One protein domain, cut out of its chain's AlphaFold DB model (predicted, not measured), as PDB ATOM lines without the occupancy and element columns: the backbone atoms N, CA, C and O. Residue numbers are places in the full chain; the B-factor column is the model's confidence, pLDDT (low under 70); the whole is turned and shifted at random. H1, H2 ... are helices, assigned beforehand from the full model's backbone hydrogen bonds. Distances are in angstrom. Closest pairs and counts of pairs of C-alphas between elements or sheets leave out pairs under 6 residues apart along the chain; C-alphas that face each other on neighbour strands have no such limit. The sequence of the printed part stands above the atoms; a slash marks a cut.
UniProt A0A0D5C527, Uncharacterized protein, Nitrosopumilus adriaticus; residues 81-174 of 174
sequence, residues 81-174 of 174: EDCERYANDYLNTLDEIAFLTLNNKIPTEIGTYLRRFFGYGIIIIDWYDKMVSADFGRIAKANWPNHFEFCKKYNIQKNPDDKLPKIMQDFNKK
ATOM      1  N   GLU A  81     -18.536  20.013 -12.573       77.38
ATOM      2  CA  GLU A  81     -19.460  20.555 -11.573       77.38
ATOM      3  C   GLU A  81     -20.588  21.368 -12.228       77.38
ATOM      4  O   GLU A  81     -21.748  21.246 -11.837       77.38
ATOM      5  N   ASP A  82     -20.285  22.138 -13.280       75.06
ATOM      6  CA  ASP A  82     -21.311  22.867 -14.038       75.06
ATOM      7  C   ASP A  82     -22.308  21.910 -14.703       75.06
ATOM      8  O   ASP A  82     -23.510  22.180 -14.737       75.06
ATOM      9  N   CYS A  83     -21.818  20.779 -15.220       77.69
ATOM     10  CA  CYS A  83     -22.651  19.755 -15.848       77.69
ATOM     11  C   CYS A  83     -23.530  19.029 -14.823       77.69
ATOM     12  O   CYS A  83     -24.711  18.799 -15.080       77.69
ATOM     13  N   GLU A  84     -22.982  18.710 -13.652       79.00
ATOM     14  CA  GLU A  84     -23.737  18.123 -12.544       79.00
ATOM     15  C   GLU A  84     -24.797  19.089 -12.011       79.00
ATOM     16  O   GLU A  84     -25.940  18.689 -11.791       79.00
ATOM     17  N   ARG A  85     -24.456  20.370 -11.840       80.12
ATOM     18  CA  ARG A  85     -25.398  21.411 -11.410       80.12
ATOM     19  C   ARG A  85     -26.513  21.600 -12.430       80.12
ATOM     20  O   ARG A  85     -27.679  21.626 -12.053       80.12
ATOM     21  N   TYR A  86     -26.170  21.656 -13.716       81.56
ATOM     22  CA  TYR A  86     -27.144  21.697 -14.803       81.56
ATOM     23  C   TYR A  86     -28.111  20.511 -14.752       81.56
ATOM     24  O   TYR A  86     -29.326  20.706 -14.811       81.56
ATOM     25  N   ALA A  87     -27.580  19.293 -14.613       82.31
ATOM     26  CA  ALA A  87     -28.374  18.076 -14.525       82.31
ATOM     27  C   ALA A  87     -29.315  18.092 -13.311       82.31
ATOM     28  O   ALA A  87     -30.511  17.847 -13.462       82.31
ATOM     29  N   ASN A  88     -28.789  18.432 -12.131       84.44
ATOM     30  CA  ASN A  88     -29.561  18.520 -10.893       84.44
ATOM     31  C   ASN A  88     -30.680  19.562 -10.995       84.44
ATOM     32  O   ASN A  88     -31.831  19.252 -10.702       84.44
ATOM     33  N   ASP A  89     -30.367  20.772 -11.460       80.88
ATOM     34  CA  ASP A  89     -31.355  21.839 -11.622       80.88
ATOM     35  C   ASP A  89     -32.464  21.435 -12.598       80.88
ATOM     36  O   ASP A  89     -33.643  21.670 -12.339       80.88
ATOM     37  N   TYR A  90     -32.096  20.809 -13.719       83.25
ATOM     38  CA  TYR A  90     -33.056  20.349 -14.715       83.25
ATOM     39  C   TYR A  90     -33.994  19.275 -14.147       83.25
ATOM     40  O   TYR A  90     -35.211  19.350 -14.326       83.25
ATOM     41  N   LEU A  91     -33.437  18.285 -13.445       87.38
ATOM     42  CA  LEU A  91     -34.202  17.189 -12.853       87.38
ATOM     43  C   LEU A  91     -35.074  17.652 -11.681       87.38
ATOM     44  O   LEU A  91     -36.216  17.208 -11.588       87.38
ATOM     45  N   ASN A  92     -34.605  18.598 -10.863       84.94
ATOM     46  CA  ASN A  92     -35.400  19.215  -9.796       84.94
ATOM     47  C   ASN A  92     -36.654  19.896 -10.356       84.94
ATOM     48  O   ASN A  92     -37.755  19.664  -9.857       84.94
ATOM     49  N   THR A  93     -36.513  20.673 -11.436       82.81
ATOM     50  CA  THR A  93     -37.660  21.316 -12.095       82.81
ATOM     51  C   THR A  93     -38.654  20.284 -12.624       82.81
ATOM     52  O   THR A  93     -39.865  20.443 -12.466       82.81
ATOM     53  N   LEU A  94     -38.176  19.206 -13.253       86.69
ATOM     54  CA  LEU A  94     -39.070  18.160 -13.748       86.69
ATOM     55  C   LEU A  94     -39.768  17.394 -12.624       86.69
ATOM     56  O   LEU A  94     -40.943  17.060 -12.772       86.69
ATOM     57  N   ASP A  95     -39.071  17.115 -11.524       89.69
ATOM     58  CA  ASP A  95     -39.649  16.439 -10.367       89.69
ATOM     59  C   ASP A  95     -40.752  17.282  -9.716       89.69
ATOM     60  O   ASP A  95     -41.832  16.768  -9.432       89.69
ATOM     61  N   GLU A  96     -40.546  18.596  -9.594       84.44
ATOM     62  CA  GLU A  96     -41.566  19.524  -9.097       84.44
ATOM     63  C   GLU A  96     -42.798  19.559 -10.017       84.44
ATOM     64  O   GLU A  96     -43.937  19.437  -9.559       84.44
ATOM     65  N   ILE A  97     -42.595  19.655 -11.333       81.19
ATOM     66  CA  ILE A  97     -43.696  19.623 -12.309       81.19
ATOM     67  C   ILE A  97     -44.442  18.284 -12.235       81.19
ATOM     68  O   ILE A  97     -45.678  18.254 -12.276       81.19
ATOM     69  N   ALA A  98     -43.714  17.173 -12.108       88.88
ATOM     70  CA  ALA A  98     -44.297  15.852 -11.934       88.88
ATOM     71  C   ALA A  98     -45.122  15.773 -10.648       88.88
ATOM     72  O   ALA A  98     -46.270  15.340 -10.707       88.88
ATOM     73  N   PHE A  99     -44.593  16.254  -9.522       88.56
ATOM     74  CA  PHE A  99     -45.308  16.318  -8.251       88.56
ATOM     75  C   PHE A  99     -46.618  17.099  -8.392       88.56
ATOM     76  O   PHE A  99     -47.686  16.597  -8.033       88.56
ATOM     77  N   LEU A 100     -46.567  18.300  -8.975       83.00
ATOM     78  CA  LEU A 100     -47.750  19.135  -9.181       83.00
ATOM     79  C   LEU A 100     -48.782  18.446 -10.083       83.00
ATOM     80  O   LEU A 100     -49.984  18.532  -9.821       83.00
ATOM     81  N   THR A 101     -48.332  17.746 -11.125       83.31
ATOM     82  CA  THR A 101     -49.233  17.061 -12.062       83.31
ATOM     83  C   THR A 101     -49.852  15.810 -11.441       83.31
ATOM     84  O   THR A 101     -51.060  15.607 -11.535       83.31
ATOM     85  N   LEU A 102     -49.052  14.971 -10.774       87.06
ATOM     86  CA  LEU A 102     -49.513  13.741 -10.119       87.06
ATOM     87  C   LEU A 102     -50.527  14.034  -9.007       87.06
ATOM     88  O   LEU A 102     -51.477  13.273  -8.832       87.06
ATOM     89  N   ASN A 103     -50.370  15.167  -8.318       85.81
ATOM     90  CA  ASN A 103     -51.266  15.618  -7.254       85.81
ATOM     91  C   ASN A 103     -52.423  16.507  -7.748       85.81
ATOM     92  O   ASN A 103     -53.074  17.168  -6.935       85.81
ATOM     93  N   ASN A 104     -52.684  16.551  -9.062       81.44
ATOM     94  CA  ASN A 104     -53.749  17.346  -9.691       81.44
ATOM     95  C   ASN A 104     -53.717  18.846  -9.319       81.44
ATOM     96  O   ASN A 104     -54.747  19.519  -9.328       81.44
ATOM     97  N   LYS A 105     -52.542  19.383  -8.963       78.25
ATOM     98  CA  LYS A 105     -52.335  20.817  -8.698       78.25
ATOM     99  C   LYS A 105     -52.220  21.611  -9.993       78.25
ATOM    100  O   LYS A 105     -52.543  22.796 -10.017       78.25
ATOM    101  N   ILE A 106     -51.792  20.946 -11.065       71.38
ATOM    102  CA  ILE A 106     -51.837  21.457 -12.431       71.38
ATOM    103  C   ILE A 106     -52.529  20.442 -13.359       71.38
ATOM    104  O   ILE A 106     -52.494  19.243 -13.071       71.38
ATOM    105  N   PRO A 107     -53.164  20.893 -14.459       69.38
ATOM    106  CA  PRO A 107     -53.821  20.004 -15.415       69.38
ATOM    107  C   PRO A 107     -52.857  18.988 -16.039       69.38
ATOM    108  O   PRO A 107     -51.703  19.304 -16.345       69.38
ATOM    109  N   THR A 108     -53.345  17.771 -16.285       71.88
ATOM    110  CA  THR A 108     -52.539  16.662 -16.837       71.88
ATOM    111  C   THR A 108     -52.059  16.944 -18.268       71.88
ATOM    112  O   THR A 108     -51.021  16.446 -18.714       71.88
ATOM    113  N   GLU A 109     -52.770  17.810 -18.983       68.50
ATOM    114  CA  GLU A 109     -52.434  18.308 -20.313       68.50
ATOM    115  C   GLU A 109     -51.094  19.055 -20.317       68.50
ATOM    116  O   GLU A 109     -50.346  18.958 -21.291       68.50
ATOM    117  N   ILE A 110     -50.737  19.733 -19.216       65.25
ATOM    118  CA  ILE A 110     -49.428  20.391 -19.066       65.25
ATOM    119  C   ILE A 110     -48.318  19.344 -19.007       65.25
ATOM    120  O   ILE A 110     -47.317  19.456 -19.715       65.25
ATOM    121  N   GLY A 111     -48.521  18.279 -18.230       64.19
ATOM    122  CA  GLY A 111     -47.594  17.151 -18.179       64.19
ATOM    123  C   GLY A 111     -47.422  16.461 -19.539       64.19
ATOM    124  O   GLY A 111     -46.319  16.056 -19.903       64.19
ATOM    125  N   THR A 112     -48.493  16.393 -20.335       67.12
ATOM    126  CA  THR A 112     -48.460  15.829 -21.695       67.12
ATOM    127  C   THR A 112     -47.703  16.733 -22.669       67.12
ATOM    128  O   THR A 112     -46.906  16.240 -23.464       67.12
ATOM    129  N   TYR A 113     -47.890  18.052 -22.580       70.12
ATOM    130  CA  TYR A 113     -47.128  19.023 -23.371       70.12
ATOM    131  C   TYR A 113     -45.625  18.953 -23.073       70.12
ATOM    132  O   TYR A 113     -44.797  19.024 -23.980       70.12
ATOM    133  N   LEU A 114     -45.260  18.754 -21.804       74.62
ATOM    134  CA  LEU A 114     -43.866  18.696 -21.371       74.62
ATOM    135  C   LEU A 114     -43.222  17.310 -21.518       74.62
ATOM    136  O   LEU A 114     -42.060  17.127 -21.156       74.62
ATOM    137  N   ARG A 115     -43.933  16.332 -22.086       80.19
ATOM    138  CA  ARG A 115     -43.498  14.931 -22.192       80.19
ATOM    139  C   ARG A 115     -42.102  14.758 -22.800       80.19
ATOM    140  O   ARG A 115     -41.348  13.902 -22.344       80.19
ATOM    141  N   ARG A 116     -41.738  15.576 -23.794       78.69
ATOM    142  CA  ARG A 116     -40.397  15.551 -24.407       78.69
ATOM    143  C   ARG A 116     -39.297  15.909 -23.402       78.69
ATOM    144  O   ARG A 116     -38.271  15.242 -23.369       78.69
ATOM    145  N   PHE A 117     -39.530  16.901 -22.543       83.12
ATOM    146  CA  PHE A 117     -38.574  17.306 -21.508       83.12
ATOM    147  C   PHE A 117     -38.411  16.222 -20.441       83.12
ATOM    148  O   PHE A 117     -37.292  15.920 -20.042       83.12
ATOM    149  N   PHE A 118     -39.499  15.549 -20.058       89.06
ATOM    150  CA  PHE A 118     -39.418  14.375 -19.186       89.06
ATOM    151  C   PHE A 118     -38.535  13.274 -19.779       89.06
ATOM    152  O   PHE A 118     -37.682  12.745 -19.068       89.06
ATOM    153  N   GLY A 119     -38.680  12.994 -21.080       87.50
ATOM    154  CA  GLY A 119     -37.814  12.070 -21.817       87.50
ATOM    155  C   GLY A 119     -36.345  12.503 -21.820       87.50
ATOM    156  O   GLY A 119     -35.467  11.670 -21.595       87.50
ATOM    157  N   TYR A 120     -36.073  13.799 -21.984       85.81
ATOM    158  CA  TYR A 120     -34.725  14.361 -21.860       85.81
ATOM    159  C   TYR A 120     -34.141  14.203 -20.451       85.81
ATOM    160  O   TYR A 120     -32.968  13.871 -20.305       85.81
ATOM    161  N   GLY A 121     -34.965  14.339 -19.407       88.31
ATOM    162  CA  GLY A 121     -34.566  14.044 -18.028       88.31
ATOM    163  C   GLY A 121     -34.056  12.608 -17.861       88.31
ATOM    164  O   GLY A 121     -33.055  12.387 -17.189       88.31
ATOM    165  N   ILE A 122     -34.657  11.633 -18.554       90.81
ATOM    166  CA  ILE A 122     -34.156  10.247 -18.550       90.81
ATOM    167  C   ILE A 122     -32.759  10.164 -19.201       90.81
ATOM    168  O   ILE A 122     -31.902   9.429 -18.717       90.81
ATOM    169  N   ILE A 123     -32.494  10.938 -20.262       88.25
ATOM    170  CA  ILE A 123     -31.166  11.008 -20.904       88.25
ATOM    171  C   ILE A 123     -30.122  11.614 -19.949       88.25
ATOM    172  O   ILE A 123     -28.992  11.133 -19.888       88.25
ATOM    173  N   ILE A 124     -30.493  12.643 -19.180       86.81
ATOM    174  CA  ILE A 124     -29.622  13.239 -18.153       86.81
ATOM    175  C   ILE A 124     -29.321  12.229 -17.039       86.81
ATOM    176  O   ILE A 124     -28.166  12.099 -16.638       86.81
ATOM    177  N   ILE A 125     -30.326  11.485 -16.568       88.62
ATOM    178  CA  ILE A 125     -30.144  10.452 -15.535       88.62
ATOM    179  C   ILE A 125     -29.188   9.357 -16.021       88.62
ATOM    180  O   ILE A 125     -28.281   8.988 -15.280       88.62
ATOM    181  N   ASP A 126     -29.330   8.878 -17.263       87.12
ATOM    182  CA  ASP A 126     -28.386   7.904 -17.837       87.12
ATOM    183  C   ASP A 126     -26.951   8.433 -17.878       87.12
ATOM    184  O   ASP A 126     -25.994   7.680 -17.702       87.12
ATOM    185  N   TRP A 127     -26.785   9.713 -18.217       84.75
ATOM    186  CA  TRP A 127     -25.468  10.335 -18.262       84.75
ATOM    187  C   TRP A 127     -24.835  10.374 -16.878       84.75
ATOM    188  O   TRP A 127     -23.668  10.021 -16.728       84.75
ATOM    189  N   TYR A 128     -25.623  10.739 -15.873       81.62
ATOM    190  CA  TYR A 128     -25.172  10.848 -14.495       81.62
ATOM    191  C   TYR A 128     -24.831   9.464 -13.909       81.62
ATOM    192  O   TYR A 128     -23.819   9.317 -13.226       81.62
ATOM    193  N   ASP A 129     -25.595   8.423 -14.269       81.06
ATOM    194  CA  ASP A 129     -25.319   7.024 -13.901       81.06
ATOM    195  C   ASP A 129     -23.974   6.527 -14.452       81.06
ATOM    196  O   ASP A 129     -23.202   5.869 -13.754       81.06
ATOM    197  N   LYS A 130     -23.632   6.934 -15.681       79.00
ATOM    198  CA  LYS A 130     -22.323   6.647 -16.287       79.00
ATOM    199  C   LYS A 130     -21.173   7.411 -15.628       79.00
ATOM    200  O   LYS A 130     -20.041   6.941 -15.694       79.00
ATOM    201  N   MET A 131     -21.448   8.559 -15.008       73.56
ATOM    202  CA  MET A 131     -20.423   9.417 -14.410       73.56
ATOM    203  C   MET A 131     -20.123   9.067 -12.942       73.56
ATOM    204  O   MET A 131     -18.964   9.114 -12.536       73.56
ATOM    205  N   VAL A 132     -21.140   8.699 -12.148       64.38
ATOM    206  CA  VAL A 132     -21.054   8.616 -10.671       64.38
ATOM    207  C   VAL A 132     -21.041   7.171 -10.120       64.38
ATOM    208  O   VAL A 132     -20.995   6.963  -8.910       64.38
ATOM    209  N   SER A 133     -20.919   6.153 -10.986       60.16
ATOM    210  CA  SER A 133     -20.848   4.705 -10.671       60.16
ATOM    211  C   SER A 133     -22.183   4.023 -10.291       60.16
ATOM    212  O   SER A 133     -23.208   4.672 -10.106       60.16
ATOM    213  N   ALA A 134     -22.150   2.683 -10.195       57.91
ATOM    214  CA  ALA A 134     -23.267   1.723 -10.295       57.91
ATOM    215  C   ALA A 134     -24.452   1.867  -9.312       57.91
ATOM    216  O   ALA A 134     -25.435   1.140  -9.440       57.91
ATOM    217  N   ASP A 135     -24.377   2.772  -8.338       65.12
ATOM    218  CA  ASP A 135     -25.424   2.983  -7.329       65.12
ATOM    219  C   ASP A 135     -26.248   4.260  -7.579       65.12
ATOM    220  O   ASP A 135     -27.195   4.568  -6.843       65.12
ATOM    221  N   PHE A 136     -25.927   5.011  -8.637       70.62
ATOM    222  CA  PHE A 136     -26.577   6.283  -8.925       70.62
ATOM    223  C   PHE A 136     -28.056   6.125  -9.293       70.62
ATOM    224  O   PHE A 136     -28.873   6.920  -8.840       70.62
ATOM    225  N   GLY A 137     -28.456   5.064  -9.998       69.62
ATOM    226  CA  GLY A 137     -29.876   4.783 -10.245       69.62
ATOM    227  C   GLY A 137     -30.740   4.705  -8.971       69.62
ATOM    228  O   GLY A 137     -31.925   5.049  -9.003       69.62
ATOM    229  N   ARG A 138     -30.163   4.298  -7.830       75.50
ATOM    230  CA  ARG A 138     -30.834   4.317  -6.518       75.50
ATOM    231  C   ARG A 138     -30.914   5.735  -5.950       75.50
ATOM    232  O   ARG A 138     -31.976   6.129  -5.471       75.50
ATOM    233  N   ILE A 139     -29.828   6.500  -6.048       77.81
ATOM    234  CA  ILE A 139     -29.749   7.902  -5.605       77.81
ATOM    235  C   ILE A 139     -30.712   8.782  -6.413       77.81
ATOM    236  O   ILE A 139     -31.479   9.549  -5.840       77.81
ATOM    237  N   ALA A 140     -30.755   8.611  -7.733       80.19
ATOM    238  CA  ALA A 140     -31.649   9.340  -8.622       80.19
ATOM    239  C   ALA A 140     -33.120   9.115  -8.259       80.19
ATOM    240  O   ALA A 140     -33.894  10.065  -8.206       80.19
ATOM    241  N   LYS A 141     -33.514   7.869  -7.964       83.25
ATOM    242  CA  LYS A 141     -34.884   7.557  -7.524       83.25
ATOM    243  C   LYS A 141     -35.225   8.155  -6.163       83.25
ATOM    244  O   LYS A 141     -36.391   8.445  -5.925       83.25
ATOM    245  N   ALA A 142     -34.239   8.306  -5.281       85.44
ATOM    246  CA  ALA A 142     -34.435   8.958  -3.993       85.44
ATOM    247  C   ALA A 142     -34.585  10.482  -4.142       85.44
ATOM    248  O   ALA A 142     -35.412  11.073  -3.455       85.44
ATOM    249  N   ASN A 143     -33.827  11.097  -5.055       86.62
ATOM    250  CA  ASN A 143     -33.809  12.548  -5.246       86.62
ATOM    251  C   ASN A 143     -34.946  13.065  -6.143       86.62
ATOM    252  O   ASN A 143     -35.467  14.143  -5.878       86.62
ATOM    253  N   TRP A 144     -35.348  12.305  -7.171       92.06
ATOM    254  CA  TRP A 144     -36.393  12.696  -8.133       92.06
ATOM    255  C   TRP A 144     -37.501  11.638  -8.287       92.06
ATOM    256  O   TRP A 144     -37.761  11.150  -9.394       92.06
ATOM    257  N   PRO A 145     -38.154  11.216  -7.189       93.81
ATOM    258  CA  PRO A 145     -39.129  10.128  -7.216       93.81
ATOM    259  C   PRO A 145     -40.352  10.434  -8.093       93.81
ATOM    260  O   PRO A 145     -40.858   9.537  -8.774       93.81
ATOM    261  N   ASN A 146     -40.811  11.689  -8.122       94.19
ATOM    262  CA  ASN A 146     -41.988  12.094  -8.882       94.19
ATOM    263  C   ASN A 146     -41.702  12.057 -10.385       94.19
ATOM    264  O   ASN A 146     -42.565  11.633 -11.153       94.19
ATOM    265  N   HIS A 147     -40.495  12.436 -10.819       92.88
ATOM    266  CA  HIS A 147     -40.067  12.308 -12.217       92.88
ATOM    267  C   HIS A 147     -40.179  10.857 -12.694       92.88
ATOM    268  O   HIS A 147     -40.795  10.598 -13.733       92.88
ATOM    269  N   PHE A 148     -39.655   9.904 -11.916       93.00
ATOM    270  CA  PHE A 148     -39.738   8.481 -12.251       93.00
ATOM    271  C   PHE A 148     -41.179   7.974 -12.265       93.00
ATOM    272  O   PHE A 148     -41.569   7.252 -13.188       93.00
ATOM    273  N   GLU A 149     -41.977   8.341 -11.261       94.00
ATOM    274  CA  GLU A 149     -43.381   7.944 -11.186       94.00
ATOM    275  C   GLU A 149     -44.179   8.491 -12.374       94.00
ATOM    276  O   GLU A 149     -44.921   7.751 -13.023       94.00
ATOM    277  N   PHE A 150     -43.967   9.759 -12.719       92.31
ATOM    278  CA  PHE A 150     -44.600  10.411 -13.856       92.31
ATOM    279  C   PHE A 150     -44.198   9.743 -15.176       92.31
ATOM    280  O   PHE A 150     -45.065   9.359 -15.966       92.31
ATOM    281  N   CYS A 151     -42.900   9.516 -15.396       92.88
ATOM    282  CA  CYS A 151     -42.413   8.838 -16.596       92.88
ATOM    283  C   CYS A 151     -42.991   7.425 -16.727       92.88
ATOM    284  O   CYS A 151     -43.404   7.032 -17.819       92.88
ATOM    285  N   LYS A 152     -43.090   6.679 -15.618       93.50
ATOM    286  CA  LYS A 152     -43.707   5.348 -15.591       93.50
ATOM    287  C   LYS A 152     -45.202   5.412 -15.909       93.50
ATOM    288  O   LYS A 152     -45.661   4.682 -16.785       93.50
ATOM    289  N   LYS A 153     -45.955   6.284 -15.230       92.31
ATOM    290  CA  LYS A 153     -47.413   6.429 -15.384       92.31
ATOM    291  C   LYS A 153     -47.810   6.744 -16.823       92.31
ATOM    292  O   LYS A 153     -48.787   6.193 -17.321       92.31
ATOM    293  N   TYR A 154     -47.046   7.607 -17.489       89.62
ATOM    294  CA  TYR A 154     -47.351   8.049 -18.848       89.62
ATOM    295  C   TYR A 154     -46.560   7.313 -19.934       89.62
ATOM    296  O   TYR A 154     -46.696   7.669 -21.103       89.62
ATOM    297  N   ASN A 155     -45.776   6.285 -19.591       91.69
ATOM    298  CA  ASN A 155     -44.908   5.545 -20.515       91.69
ATOM    299  C   ASN A 155     -44.012   6.485 -21.348       91.69
ATOM    300  O   ASN A 155     -44.046   6.508 -22.583       91.69
ATOM    301  N   ILE A 156     -43.283   7.358 -20.657       89.94
ATOM    302  CA  ILE A 156     -42.346   8.299 -21.269       89.94
ATOM    303  C   ILE A 156     -41.031   7.573 -21.524       89.94
ATOM    304  O   ILE A 156     -40.482   6.922 -20.636       89.94
ATOM    305  N   GLN A 157     -40.533   7.698 -22.749       87.62
ATOM    306  CA  GLN A 157     -39.274   7.111 -23.184       87.62
ATOM    307  C   GLN A 157     -38.309   8.207 -23.630       87.62
ATOM    308  O   GLN A 157     -38.712   9.339 -23.912       87.62
ATOM    309  N   LYS A 158     -37.024   7.853 -23.689       85.00
ATOM    310  CA  LYS A 158     -35.976   8.704 -24.257       85.00
ATOM    311  C   LYS A 158     -36.286   8.946 -25.730       85.00
ATOM    312  O   LYS A 158     -36.659   8.017 -26.444       85.00
ATOM    313  N   ASN A 159     -36.095  10.176 -26.180       78.38
ATOM    314  CA  ASN A 159     -36.149  10.498 -27.596       78.38
ATOM    315  C   ASN A 159     -34.744  10.316 -28.200       78.38
ATOM    316  O   ASN A 159     -33.815  10.965 -27.717       78.38
ATOM    317  N   PRO A 160     -34.555   9.459 -29.220       73.50
ATOM    318  CA  PRO A 160     -33.237   9.196 -29.805       73.50
ATOM    319  C   PRO A 160     -32.588  10.427 -30.454       73.50
ATOM    320  O   PRO A 160     -31.364  10.482 -30.558       73.50
ATOM    321  N   ASP A 161     -33.386  11.413 -30.866       74.56
ATOM    322  CA  ASP A 161     -32.882  12.627 -31.514       74.56
ATOM    323  C   ASP A 161     -32.394  13.686 -30.518       74.56
ATOM    324  O   ASP A 161     -31.666  14.611 -30.896       74.56
ATOM    325  N   ASP A 162     -32.782  13.571 -29.245       76.75
ATOM    326  CA  ASP A 162     -32.397  14.534 -28.224       76.75
ATOM    327  C   ASP A 162     -30.953  14.278 -27.767       76.75
ATOM    328  O   ASP A 162     -30.556  13.163 -27.426       76.75
ATOM    329  N   LYS A 163     -30.146  15.342 -27.759       77.12
ATOM    330  CA  LYS A 163     -28.712  15.271 -27.462       77.12
ATOM    331  C   LYS A 163     -28.375  16.084 -26.220       77.12
ATOM    332  O   LYS A 163     -28.857  17.201 -26.036       77.12
ATOM    333  N   LEU A 164     -27.509  15.525 -25.379       80.25
ATOM    334  CA  LEU A 164     -26.903  16.259 -24.266       80.25
ATOM    335  C   LEU A 164     -26.017  17.397 -24.794       80.25
ATOM    336  O   LEU A 164     -25.557  17.323 -25.938       80.25
ATOM    337  N   PRO A 165     -25.713  18.426 -23.990       78.81
ATOM    338  CA  PRO A 165     -24.678  19.395 -24.324       78.81
ATOM    339  C   PRO A 165     -23.367  18.703 -24.719       78.81
ATOM    340  O   PRO A 165     -23.011  17.657 -24.174       78.81
ATOM    341  N   LYS A 166     -22.631  19.288 -25.671       76.56
ATOM    342  CA  LYS A 166     -21.423  18.664 -26.244       76.56
ATOM    343  C   LYS A 166     -20.400  18.274 -25.169       76.56
ATOM    344  O   LYS A 166     -19.890  17.161 -25.197       76.56
ATOM    345  N   ILE A 167     -20.183  19.144 -24.181       75.69
ATOM    346  CA  ILE A 167     -19.276  18.883 -23.056       75.69
ATOM    347  C   ILE A 167     -19.693  17.654 -22.227       75.69
ATOM    348  O   ILE A 167     -18.847  16.831 -21.893       75.69
ATOM    349  N   MET A 168     -20.994  17.457 -21.983       79.31
ATOM    350  CA  MET A 168     -21.524  16.272 -21.296       79.31
ATOM    351  C   MET A 168     -21.318  14.997 -22.122       79.31
ATOM    352  O   MET A 168     -20.993  13.948 -21.570       79.31
ATOM    353  N   GLN A 169     -21.454  15.076 -23.449       81.81
ATOM    354  CA  GLN A 169     -21.163  13.939 -24.331       81.81
ATOM    355  C   GLN A 169     -19.674  13.576 -24.337       81.81
ATOM    356  O   GLN A 169     -19.335  12.396 -24.400       81.81
ATOM    357  N   ASP A 170     -18.795  14.576 -24.296       79.31
ATOM    358  CA  ASP A 170     -17.348  14.380 -24.365       79.31
ATOM    359  C   ASP A 170     -16.767  13.797 -23.062       79.31
ATOM    360  O   ASP A 170     -15.759  13.093 -23.119       79.31
ATOM    361  N   PHE A 171     -17.433  13.979 -21.913       72.69
ATOM    362  CA  PHE A 171     -17.044  13.335 -20.648       72.69
ATOM    363  C   PHE A 171     -17.037  11.802 -20.715       72.69
ATOM    364  O   PHE A 171     -16.147  11.179 -20.148       72.69
ATOM    365  N   ASN A 172     -17.974  11.200 -21.450       62.47
ATOM    366  CA  ASN A 172     -18.121   9.742 -21.545       62.47
ATOM    367  C   ASN A 172     -17.247   9.097 -22.640       62.47
ATOM    368  O   ASN A 172     -17.394   7.907 -22.910       62.47
ATOM    369  N   LYS A 173     -16.398   9.876 -23.327       62.62
ATOM    370  CA  LYS A 173     -15.497   9.391 -24.393       62.62
ATOM    371  C   LYS A 173     -14.052   9.177 -23.923       62.62
ATOM    372  O   LYS A 173     -13.207   8.848 -24.754       62.62
ATOM    373  N   LYS A 174     -13.765   9.430 -22.648       48.12
ATOM    374  CA  LYS A 174     -12.479   9.110 -22.018       48.12
ATOM    375  C   LYS A 174     -12.493   7.679 -21.507       48.12
ATOM    376  O   LYS A 174     -11.424   7.045 -21.610       48.12
TER     377      LYS A 174
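AT A GLANCE: This is residues 81 to 174 of the 174 residues of an uncharacterized protein of Nitrosopumilus adriaticus (UniProt A0A0D5C527). Two long helices, H1 and H3, run opposite ways and cross at a slant to make the core, and the shorter H5 packs on both of them. H4 packs on the later part of H3, H2 makes the turn between H1 and H3 at one end of the long axis, and H6 lies at the other end, reached by the long link of residues 154 to 165. The printed part has 94 residues with six named helices, H1 to H6 in order along the chain, and no named strand; the class is all helix. The whole is compact, with a radius of gyration of the C-alphas of 13.3 A, yet elongated in outline, spanning 43 by 27 by 22 A.

HOW THE PARTS SIT: H1, residues 81 to 102, and H3, residues 115 to 132, are the hubs, touching three helices each, and the helix packing is mostly crossed, with no touching pair at a shallow tilt. H1 touches H3 with residues 84 to 94 alone, at a steep tilt of 42 degrees, opposite ways; the closest C-alphas, of Leu 91 and Gly 121, are 6.1 A apart. H5, residues 145 to 153, touches H1 at a steep tilt of 59 degrees, the same way, with the closest C-alphas, of Asp 95 and His 147, 4.5 A apart. H3 and H5 only just touch, with 3 pairs of C-alphas within 8 A, the closest being Phe 118 and Cys 151 at 6.8 A. H4, residues 136 to 143, touches residues 125 to 129 of H3 at a steep tilt of 53 degrees, with the closest C-alphas, of Asp 129 and Phe 136, 5.2 A apart; H1 and H4 are near each other. H2, residues 108 to 113, forms a helical hairpin with H1, the closest C-alphas being those of Thr 101 and Thr 108, 5.8 A apart. H2 and H3 meet only through their link. H6, residues 166 to 171, is close to H1 but not clearly touching: the closest C-alphas, of Cys 83 and Met 168, are 6.6 A apart. In H1, H2, H3, H4, H5 and H6 every O i to N i+4 pair is within hydrogen-bond range.

IN THESE COORDINATES: H1 begins at C-alpha 81, (-19.460, 20.555, -11.573), and is 30.9 A long from first to last C-alpha. H3 is 26.0 A long and ends at C-alpha 132, (-21.054, 8.616, -10.671). H5 is 12.2 A long and H4 10.3 A; H2 and H6 have 6 residues each. H6 ends at C-alpha 171, (-17.044, 13.335, -20.648).

THE WHOLE: The two C-alphas farthest apart, of Asn 104 and Lys 174, are 43.9 A apart. The printed part has no cut and ends at the chain's last residue, Lys 174. The link from H5 to H6 is long, with 12 residues; the other links are tight. The mean pLDDT of the printed part is 80.4, and 13 residues are under 70: residue 107, residues 109 to 112, residues 132 to 135, residue 137 and residues 172 to 174.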